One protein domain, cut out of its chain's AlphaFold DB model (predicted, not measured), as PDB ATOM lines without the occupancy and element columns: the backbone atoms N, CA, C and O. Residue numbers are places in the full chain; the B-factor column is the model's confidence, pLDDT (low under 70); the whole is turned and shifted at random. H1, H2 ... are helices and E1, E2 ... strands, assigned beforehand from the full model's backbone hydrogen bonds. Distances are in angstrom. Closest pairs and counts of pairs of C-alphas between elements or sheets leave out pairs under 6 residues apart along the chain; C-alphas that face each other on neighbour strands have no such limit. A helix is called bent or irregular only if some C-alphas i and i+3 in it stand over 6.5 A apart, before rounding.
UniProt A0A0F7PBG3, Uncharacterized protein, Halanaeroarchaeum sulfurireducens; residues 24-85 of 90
ATOM      1  N   ALA A  24      49.581 -25.138  44.677       44.66
ATOM      2  CA  ALA A  24      49.096 -25.203  46.069       44.66
ATOM      3  C   ALA A  24      48.312 -23.955  46.521       44.66
ATOM      4  O   ALA A  24      47.483 -24.021  47.423       44.66
ATOM      5  N   ARG A  25      48.567 -22.793  45.900       48.31
ATOM      6  CA  ARG A  25      47.881 -21.532  46.235       48.31
ATOM      7  C   ARG A  25      46.555 -21.354  45.496       48.31
ATOM      8  O   ARG A  25      45.767 -20.515  45.920       48.31
ATOM      9  N   GLN A  26      46.347 -22.067  44.390       49.28
ATOM     10  CA  GLN A  26      45.186 -21.891  43.517       49.28
ATOM     11  C   GLN A  26      43.900 -22.413  44.171       49.28
ATOM     12  O   GLN A  26      42.914 -21.687  44.183       49.28
ATOM     13  N   GLU A  27      43.942 -23.567  44.844       49.38
ATOM     14  CA  GLU A  27      42.776 -24.130  45.549       49.38
ATOM     15  C   GLU A  27      42.315 -23.259  46.732       49.38
ATOM     16  O   GLU A  27      41.126 -22.989  46.891       49.38
ATOM     17  N   TYR A  28      43.253 -22.729  47.532       43.34
ATOM     18  CA  TYR A  28      42.912 -21.833  48.647       43.34
ATOM     19  C   TYR A  28      42.401 -20.465  48.165       43.34
ATOM     20  O   TYR A  28      41.484 -19.897  48.757       43.34
ATOM     21  N   ARG A  29      42.974 -19.925  47.077       53.31
ATOM     22  CA  ARG A  29      42.494 -18.669  46.476       53.31
ATOM     23  C   ARG A  29      41.123 -18.831  45.829       53.31
ATOM     24  O   ARG A  29      40.287 -17.958  46.029       53.31
ATOM     25  N   ARG A  30      40.854 -19.951  45.151       53.47
ATOM     26  CA  ARG A  30      39.550 -20.243  44.536       53.47
ATOM     27  C   ARG A  30      38.415 -20.184  45.558       53.47
ATOM     28  O   ARG A  30      37.477 -19.420  45.363       53.47
ATOM     29  N   GLY A  31      38.570 -20.865  46.698       54.41
ATOM     30  CA  GLY A  31      37.568 -20.835  47.772       54.41
ATOM     31  C   GLY A  31      37.380 -19.455  48.423       54.41
ATOM     32  O   GLY A  31      36.292 -19.135  48.894       54.41
ATOM     33  N   ARG A  32      38.416 -18.603  48.428       57.09
ATOM     34  CA  ARG A  32      38.312 -17.220  48.921       57.09
ATOM     35  C   ARG A  32      37.542 -16.319  47.954       57.09
ATOM     36  O   ARG A  32      36.746 -15.517  48.424       57.09
ATOM     37  N   ILE A  33      37.778 -16.457  46.648       60.03
ATOM     38  CA  ILE A  33      37.152 -15.637  45.600       60.03
ATOM     39  C   ILE A  33      35.658 -15.961  45.478       60.03
ATOM     40  O   ILE A  33      34.833 -15.048  45.463       60.03
ATOM     41  N   GLU A  34      35.301 -17.250  45.459       58.94
ATOM     42  CA  GLU A  34      33.900 -17.701  45.393       58.94
ATOM     43  C   GLU A  34      33.069 -17.212  46.591       58.94
ATOM     44  O   GLU A  34      31.888 -16.911  46.441       58.94
ATOM     45  N   GLY A  35      33.687 -17.076  47.770       60.53
ATOM     46  CA  GLY A  35      33.037 -16.540  48.967       60.53
ATOM     47  C   GLY A  35      33.086 -15.014  49.116       60.53
ATOM     48  O   GLY A  35      32.379 -14.482  49.970       60.53
ATOM     49  N   SER A  36      33.921 -14.302  48.346       71.25
ATOM     50  CA  SER A  36      34.120 -12.851  48.503       71.25
ATOM     51  C   SER A  36      33.366 -11.995  47.492       71.25
ATOM     52  O   SER A  36      33.165 -10.809  47.747       71.25
ATOM     53  N   LEU A  37      32.980 -12.554  46.342       81.81
ATOM     54  CA  LEU A  37      32.263 -11.805  45.314       81.81
ATOM     55  C   LEU A  37      30.746 -11.868  45.544       81.81
ATOM     56  O   LEU A  37      30.215 -12.943  45.831       81.81
ATOM     57  N   PRO A  38      30.017 -10.749  45.382       85.94
ATOM     58  CA  PRO A  38      28.566 -10.785  45.363       85.94
ATOM     59  C   PRO A  38      28.097 -11.633  44.180       85.94
ATOM     60  O   PRO A  38      28.522 -11.437  43.037       85.94
ATOM     61  N   THR A  39      27.210 -12.582  44.463       88.56
ATOM     62  CA  THR A  39      26.634 -13.482  43.465       88.56
ATOM     63  C   THR A  39      25.137 -13.247  43.298       88.56
ATOM     64  O   THR A  39      24.450 -12.730  44.181       88.56
ATOM     65  N   ASP A  40      24.620 -13.571  42.118       88.56
ATOM     66  CA  ASP A  40      23.185 -13.629  41.866       88.56
ATOM     67  C   ASP A  40      22.566 -14.959  42.365       88.56
ATOM     68  O   ASP A  40      23.293 -15.851  42.808       88.56
ATOM     69  N   PRO A  41      21.228 -15.127  42.308       87.25
ATOM     70  CA  PRO A  41      20.569 -16.364  42.744       87.25
ATOM     71  C   PRO A  41      21.009 -17.630  41.992       87.25
ATOM     72  O   PRO A  41      20.730 -18.738  42.439       87.25
ATOM     73  N   GLU A  42      21.674 -17.476  40.848       87.56
ATOM     74  CA  GLU A  42      22.170 -18.557  39.998       87.56
ATOM     75  C   GLU A  42      23.669 -18.823  40.238       87.56
ATOM     76  O   GLU A  42      24.281 -19.621  39.526       87.56
ATOM     77  N   GLY A  43      24.263 -18.164  41.242       86.25
ATOM     78  CA  GLY A  43      25.658 -18.323  41.646       86.25
ATOM     79  C   GLY A  43      26.658 -17.608  40.738       86.25
ATOM     80  O   GLY A  43      27.850 -17.901  40.797       86.25
ATOM     81  N   ARG A  44      26.217 -16.689  39.872       89.88
ATOM     82  CA  ARG A  44      27.122 -15.915  39.012       89.88
ATOM     83  C   ARG A  44      27.624 -14.677  39.739       89.88
ATOM     84  O   ARG A  44      26.830 -13.957  40.338       89.88
ATOM     85  N   ALA A  45      28.915 -14.389  39.625       91.06
ATOM     86  CA  ALA A  45      29.520 -13.187  40.178       91.06
ATOM     87  C   ALA A  45      29.025 -11.938  39.438       91.06
ATOM     88  O   ALA A  45      29.031 -11.889  38.202       91.06
ATOM     89  N   ARG A  46      28.616 -10.924  40.200       92.25
ATOM     90  CA  ARG A  46      28.210  -9.614  39.686       92.25
ATOM     91  C   ARG A  46      29.429  -8.713  39.586       92.25
ATOM     92  O   ARG A  46      29.948  -8.251  40.597       92.25
ATOM     93  N   ILE A  47      29.890  -8.480  38.364       92.12
ATOM     94  CA  ILE A  47      31.091  -7.686  38.087       92.12
ATOM     95  C   ILE A  47      30.799  -6.578  37.079       92.12
ATOM     96  O   ILE A  47      29.895  -6.694  36.244       92.12
ATOM     97  N   VAL A  48      31.597  -5.516  37.121       93.94
ATOM     98  CA  VAL A  48      31.601  -4.469  36.095       93.94
ATOM     99  C   VAL A  48      32.648  -4.809  35.033       93.94
ATOM    100  O   VAL A  48      33.849  -4.897  35.291       93.94
ATOM    101  N   CYS A  49      32.198  -5.022  33.799       92.88
ATOM    102  CA  CYS A  49      33.068  -5.347  32.681       92.88
ATOM    103  C   CYS A  49      33.709  -4.081  32.110       92.88
ATOM    104  O   CYS A  49      33.084  -3.342  31.351       92.88
ATOM    105  N   ARG A  50      35.001  -3.878  32.381       88.25
ATOM    106  CA  ARG A  50      35.768  -2.729  31.866       88.25
ATOM    107  C   ARG A  50      35.931  -2.709  30.341       88.25
ATOM    108  O   ARG A  50      36.127  -1.645  29.767       88.25
ATOM    109  N   ARG A  51      35.841  -3.866  29.673       89.19
ATOM    110  CA  ARG A  51      35.909  -3.964  28.201       89.19
ATOM    111  C   ARG A  51      34.641  -3.434  27.534       89.19
ATOM    112  O   ARG A  51      34.733  -2.666  26.586       89.19
ATOM    113  N   ALA A  52      33.486  -3.905  27.994       87.56
ATOM    114  CA  ALA A  52      32.188  -3.569  27.413       87.56
ATOM    115  C   ALA A  52      31.534  -2.346  28.083       87.56
ATOM    116  O   ALA A  52      30.518  -1.868  27.599       87.56
ATOM    117  N   ALA A  53      32.132  -1.839  29.168       90.69
ATOM    118  CA  ALA A  53      31.595  -0.767  30.003       90.69
ATOM    119  C   ALA A  53      30.171  -1.067  30.507       90.69
ATOM    120  O   ALA A  53      29.310  -0.191  30.539       90.69
ATOM    121  N   GLU A  54      29.923  -2.321  30.900       90.50
ATOM    122  CA  GLU A  54      28.601  -2.795  31.315       90.50
ATOM    123  C   GLU A  54      28.659  -3.648  32.588       90.50
ATOM    124  O   GLU A  54      29.675  -4.267  32.911       90.50
ATOM    125  N   GLN A  55      27.532  -3.719  33.288       93.00
ATOM    126  CA  GLN A  55      27.316  -4.607  34.426       93.00
ATOM    127  C   GLN A  55      26.970  -6.016  33.934       93.00
ATOM    128  O   GLN A  55      26.077  -6.182  33.104       93.00
ATOM    129  N   ARG A  56      27.667  -7.044  34.434       92.50
ATOM    130  CA  ARG A  56      27.438  -8.442  34.036       92.50
ATOM    131  C   ARG A  56      27.345  -9.361  35.244       92.50
ATOM    132  O   ARG A  56      28.045  -9.165  36.235       92.50
ATOM    133  N   ALA A  57      26.523 -10.396  35.114       94.25
ATOM    134  CA  ALA A  57      26.554 -11.567  35.977       94.25
ATOM    135  C   ALA A  57      27.214 -12.716  35.201       94.25
ATOM    136  O   ALA A  57      26.685 -13.160  34.180       94.25
ATOM    137  N   VAL A  58      28.388 -13.173  35.640       92.44
ATOM    138  CA  VAL A  58      29.180 -14.203  34.943       92.44
ATOM    139  C   VAL A  58      29.677 -15.276  35.903       92.44
ATOM    140  O   VAL A  58      29.899 -15.019  37.083       92.44
ATOM    141  N   ARG A  59      29.862 -16.501  35.402       91.81
ATOM    142  CA  ARG A  59      30.545 -17.548  36.174       91.81
ATOM    143  C   ARG A  59      32.034 -17.236  36.252       91.81
ATOM    144  O   ARG A  59      32.603 -16.736  35.278       91.81
ATOM    145  N   ILE A  60      32.626 -17.536  37.402       87.56
ATOM    146  CA  ILE A  60      34.070 -17.528  37.597       87.56
ATOM    147  C   ILE A  60      34.522 -18.983  37.608       87.56
ATOM    148  O   ILE A  60      34.035 -19.773  38.408       87.56
ATOM    149  N   GLU A  61      35.431 -19.326  36.708       84.06
ATOM    150  CA  GLU A  61      36.017 -20.656  36.581       84.06
ATOM    151  C   GLU A  61      37.530 -20.483  36.658       84.06
ATOM    152  O   GLU A  61      38.099 -19.633  35.978       84.06
ATOM    153  N   ASP A  62      38.184 -21.212  37.559       81.56
ATOM    154  CA  ASP A  62      39.633 -21.125  37.773       81.56
ATOM    155  C   ASP A  62      40.176 -19.702  38.049       81.56
ATOM    156  O   ASP A  62      41.340 -19.415  37.788       81.56
ATOM    157  N   GLY A  63      39.354 -18.814  38.626       79.31
ATOM    158  CA  GLY A  63      39.722 -17.413  38.880       79.31
ATOM    159  C   GLY A  63      39.530 -16.487  37.673       79.31
ATOM    160  O   GLY A  63      39.897 -15.317  37.732       79.31
ATOM    161  N   GLN A  64      38.923 -16.979  36.591       86.06
ATOM    162  CA  GLN A  64      38.663 -16.213  35.379       86.06
ATOM    163  C   GLN A  64      37.161 -16.105  35.092       86.06
ATOM    164  O   GLN A  64      36.423 -17.082  35.224       86.06
ATOM    165  N   PRO A  65      36.670 -14.934  34.655       89.75
ATOM    166  CA  PRO A  65      35.311 -14.817  34.144       89.75
ATOM    167  C   PRO A  65      35.105 -15.656  32.881       89.75
ATOM    168  O   PRO A  65      35.936 -15.618  31.977       89.75
ATOM    169  N   ALA A  66      33.940 -16.286  32.733       90.75
ATOM    170  CA  ALA A  66      33.583 -17.044  31.526       90.75
ATOM    171  C   ALA A  66      33.626 -16.215  30.219       90.75
ATOM    172  O   ALA A  66      33.673 -16.764  29.124       90.75
ATOM    173  N   CYS A  67      33.604 -14.880  30.315       90.75
ATOM    174  CA  CYS A  67      33.740 -13.964  29.180       90.75
ATOM    175  C   CYS A  67      35.179 -13.468  28.940       90.75
ATOM    176  O   CYS A  67      35.369 -12.450  28.269       90.75
ATOM    177  N   PHE A  68      36.179 -14.096  29.558       90.62
ATOM    178  CA  PHE A  68      37.582 -13.726  29.422       90.62
ATOM    179  C   PHE A  68      38.076 -13.897  27.976       90.62
ATOM    180  O   PHE A  68      37.806 -14.903  27.325       90.62
ATOM    181  N   GLU A  69      38.834 -12.912  27.483       88.06
ATOM    182  CA  GLU A  69      39.501 -12.951  26.180       88.06
ATOM    183  C   GLU A  69      41.000 -12.698  26.371       88.06
ATOM    184  O   GLU A  69      41.408 -11.630  26.836       88.06
ATOM    185  N   ALA A  70      41.821 -13.688  26.017       89.25
ATOM    186  CA  ALA A  70      43.273 -13.578  26.101       89.25
ATOM    187  C   ALA A  70      43.806 -12.534  25.104       89.25
ATOM    188  O   ALA A  70      43.343 -12.458  23.968       89.25
ATOM    189  N   GLY A  71      44.803 -11.744  25.516       85.50
ATOM    190  CA  GLY A  71      45.393 -10.695  24.683       85.50
ATOM    191  C   GLY A  71      44.645  -9.360  24.716       85.50
ATOM    192  O   GLY A  71      45.139  -8.381  24.155       85.50
ATOM    193  N   HIS A  72      43.492  -9.279  25.393       88.06
ATOM    194  CA  HIS A  72      42.799  -8.016  25.625       88.06
ATOM    195  C   HIS A  72      43.166  -7.439  27.009       88.06
ATOM    196  O   HIS A  72      42.778  -8.020  28.028       88.06
ATOM    197  N   PRO A  73      43.804  -6.252  27.102       89.81
ATOM    198  CA  PRO A  73      44.301  -5.707  28.374       89.81
ATOM    199  C   PRO A  73      43.237  -5.576  29.474       89.81
ATOM    200  O   PRO A  73      43.498  -5.852  30.642       89.81
ATOM    201  N   ALA A  74      42.009  -5.189  29.108       90.00
ATOM    202  CA  ALA A  74      40.907  -5.093  30.069       90.00
ATOM    203  C   ALA A  74      40.456  -6.462  30.611       90.00
ATOM    204  O   ALA A  74      40.037  -6.546  31.760       90.00
ATOM    205  N   CYS A  75      40.543  -7.530  29.811       92.06
ATOM    206  CA  CYS A  75      40.194  -8.881  30.248       92.06
ATOM    207  C   CYS A  75      41.300  -9.466  31.131       92.06
ATOM    208  O   CYS A  75      40.996 -10.054  32.163       92.06
ATOM    209  N   GLU A  76      42.568  -9.238  30.784       91.50
ATOM    210  CA  GLU A  76      43.726  -9.635  31.600       91.50
ATOM    211  C   GLU A  76      43.709  -8.966  32.977       91.50
ATOM    212  O   GLU A  76      43.843  -9.639  33.996       91.50
ATOM    213  N   SER A  77      43.455  -7.657  33.029       89.88
ATOM    214  CA  SER A  77      43.318  -6.957  34.307       89.88
ATOM    215  C   SER A  77      42.035  -7.331  35.055       89.88
ATOM    216  O   SER A  77      42.016  -7.252  36.274       89.88
ATOM    217  N   CYS A  78      40.963  -7.739  34.372       90.94
ATOM    218  CA  CYS A  78      39.770  -8.274  35.033       90.94
ATOM    219  C   CYS A  78      40.092  -9.591  35.755       90.94
ATOM    220  O   CYS A  78      39.770  -9.733  36.928       90.94
ATOM    221  N   ALA A  79      40.791 -10.521  35.094       89.94
ATOM    222  CA  ALA A  79      41.214 -11.776  35.714       89.94
ATOM    223  C   ALA A  79      42.156 -11.544  36.909       89.94
ATOM    224  O   ALA A  79      41.947 -12.129  37.966       89.94
ATOM    225  N   ALA A  80      43.129 -10.635  36.780       88.69
ATOM    226  CA  ALA A  80      44.007 -10.270  37.893       88.69
ATOM    227  C   ALA A  80      43.224  -9.711  39.097       88.69
ATOM    228  O   ALA A  80      43.454 -10.120  40.230       88.69
ATOM    229  N   ASP A  81      42.252  -8.827  38.860       90.31
ATOM    230  CA  ASP A  81      41.437  -8.262  39.937       90.31
ATOM    231  C   ASP A  81      40.519  -9.306  40.595       90.31
ATOM    232  O   ASP A  81      40.259  -9.217  41.796       90.31
ATOM    233  N   VAL A  82      40.027 -10.295  39.833       87.06
ATOM    234  CA  VAL A  82      39.284 -11.443  40.382       87.06
ATOM    235  C   VAL A  82      40.193 -12.273  41.283       87.06
ATOM    236  O   VAL A  82      39.794 -12.597  42.397       87.06
ATOM    237  N   GLU A  83      41.416 -12.577  40.839       83.62
ATOM    238  CA  GLU A  83      42.392 -13.339  41.626       83.62
ATOM    239  C   GLU A  83      42.775 -12.647  42.943       83.62
ATOM    240  O   GLU A  83      42.944 -13.314  43.969       83.62
ATOM    241  N   GLU A  84      42.889 -11.320  42.920       83.62
ATOM    242  CA  GLU A  84      43.204 -10.488  44.086       83.62
ATOM    243  C   GLU A  84      41.956 -10.136  44.927       83.62
ATOM    244  O   GLU A  84      42.080  -9.631  46.045       83.62
ATOM    245  N   GLY A  85      40.746 -10.424  44.426       85.00
ATOM    246  CA  GLY A  85      39.476 -10.113  45.093       85.00
ATOM    247  C   GLY A  85      39.176  -8.612  45.189       85.00
ATOM    248  O   GLY A  85      38.468  -8.187  46.098       85.00
TER     249      GLY A  85
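Overview. This is residues 24 to 85 of the 90 residues of an uncharacterized protein of Halanaeroarchaeum sulfurireducens (UniProt A0A0F7PBG3). A small flat model in which a hairpin of two short strands, E1 and E2, and the helix H2 lie side by side with few contacts between them, while a second helix, H1, is set crosswise near the far end of H2. A long stretch with no named element, residues 59 to 72, leads from E2 round to H2. The printed part has 62 residues with two named helices and two named strands, in the order H1, E1, E2, H2 along the chain; the sheet has the order E1 - E2 and is antiparallel, and the class is mixed, helices and strands. The whole is compact, with a radius of gyration of the C-alphas of 11.2 A, and the C-alphas span 30 by 28 by 15 A.

Arrangement. The helix H1, residues 24 to 36, and the helix H2, residues 73 to 84, only just touch, with 3 pairs of C-alphas within 8 A. Their closest C-alphas are those of Ile 33 and Glu 83, 7.0 A apart. H1 touches H2 with residues 29 to 33 alone, and H2 touches H1 with residues 82 to 83 alone. The lines of the two helices are about perpendicular, at 88 degrees. The strands E1, residues 45 to 49, and E2, residues 54 to 58, form a hairpin and are antiparallel neighbours, with 148 degrees between their directions. The C-alphas of Arg 46 and Ala 57 face each other at 4.5 A. N 47 and O 56, at 2.9 A, and N 49 and O 54, at 2.8 A, are within hydrogen-bond range. H1 and E2 are apart. The closest C-alphas of E1 and H2 are those of Cys 49 and Cys 78, 7.7 A apart. In H2 every O i to N i+4 pair is within hydrogen-bond range; in H1 7 of 9 are.

Along the chain. H1 begins at C-alpha 24, (49.096, -25.203, 46.069), and measures 19.6 A from first to last C-alpha. It is neither bent nor irregular, but only just: C-alphas 24 and 27 are 6.4 A apart. E1 measures 11.4 A and E2 12.0 A; C-alpha 45 is at (29.520, -13.187, 40.178). H2 measures 16.5 A and ends at C-alpha 84, (43.204, -10.488, 44.086).

Size, cuts and confidence. The two C-alphas farthest apart are those of Ala 24 and Ala 53, at 34.1 A. The printed part has no cut. The link from H1 to E1 is short, with 8 residues, that from E1 to E2 is tight, with 4, and that from E2 to H2 is long, with 14. Within the long link, residues 60 to 61 pair with residues 64 to 65, antiparallel. The mean pLDDT of the printed part is 81.5; residues 24 to 35 are under 70, and the mean of H1 is 54.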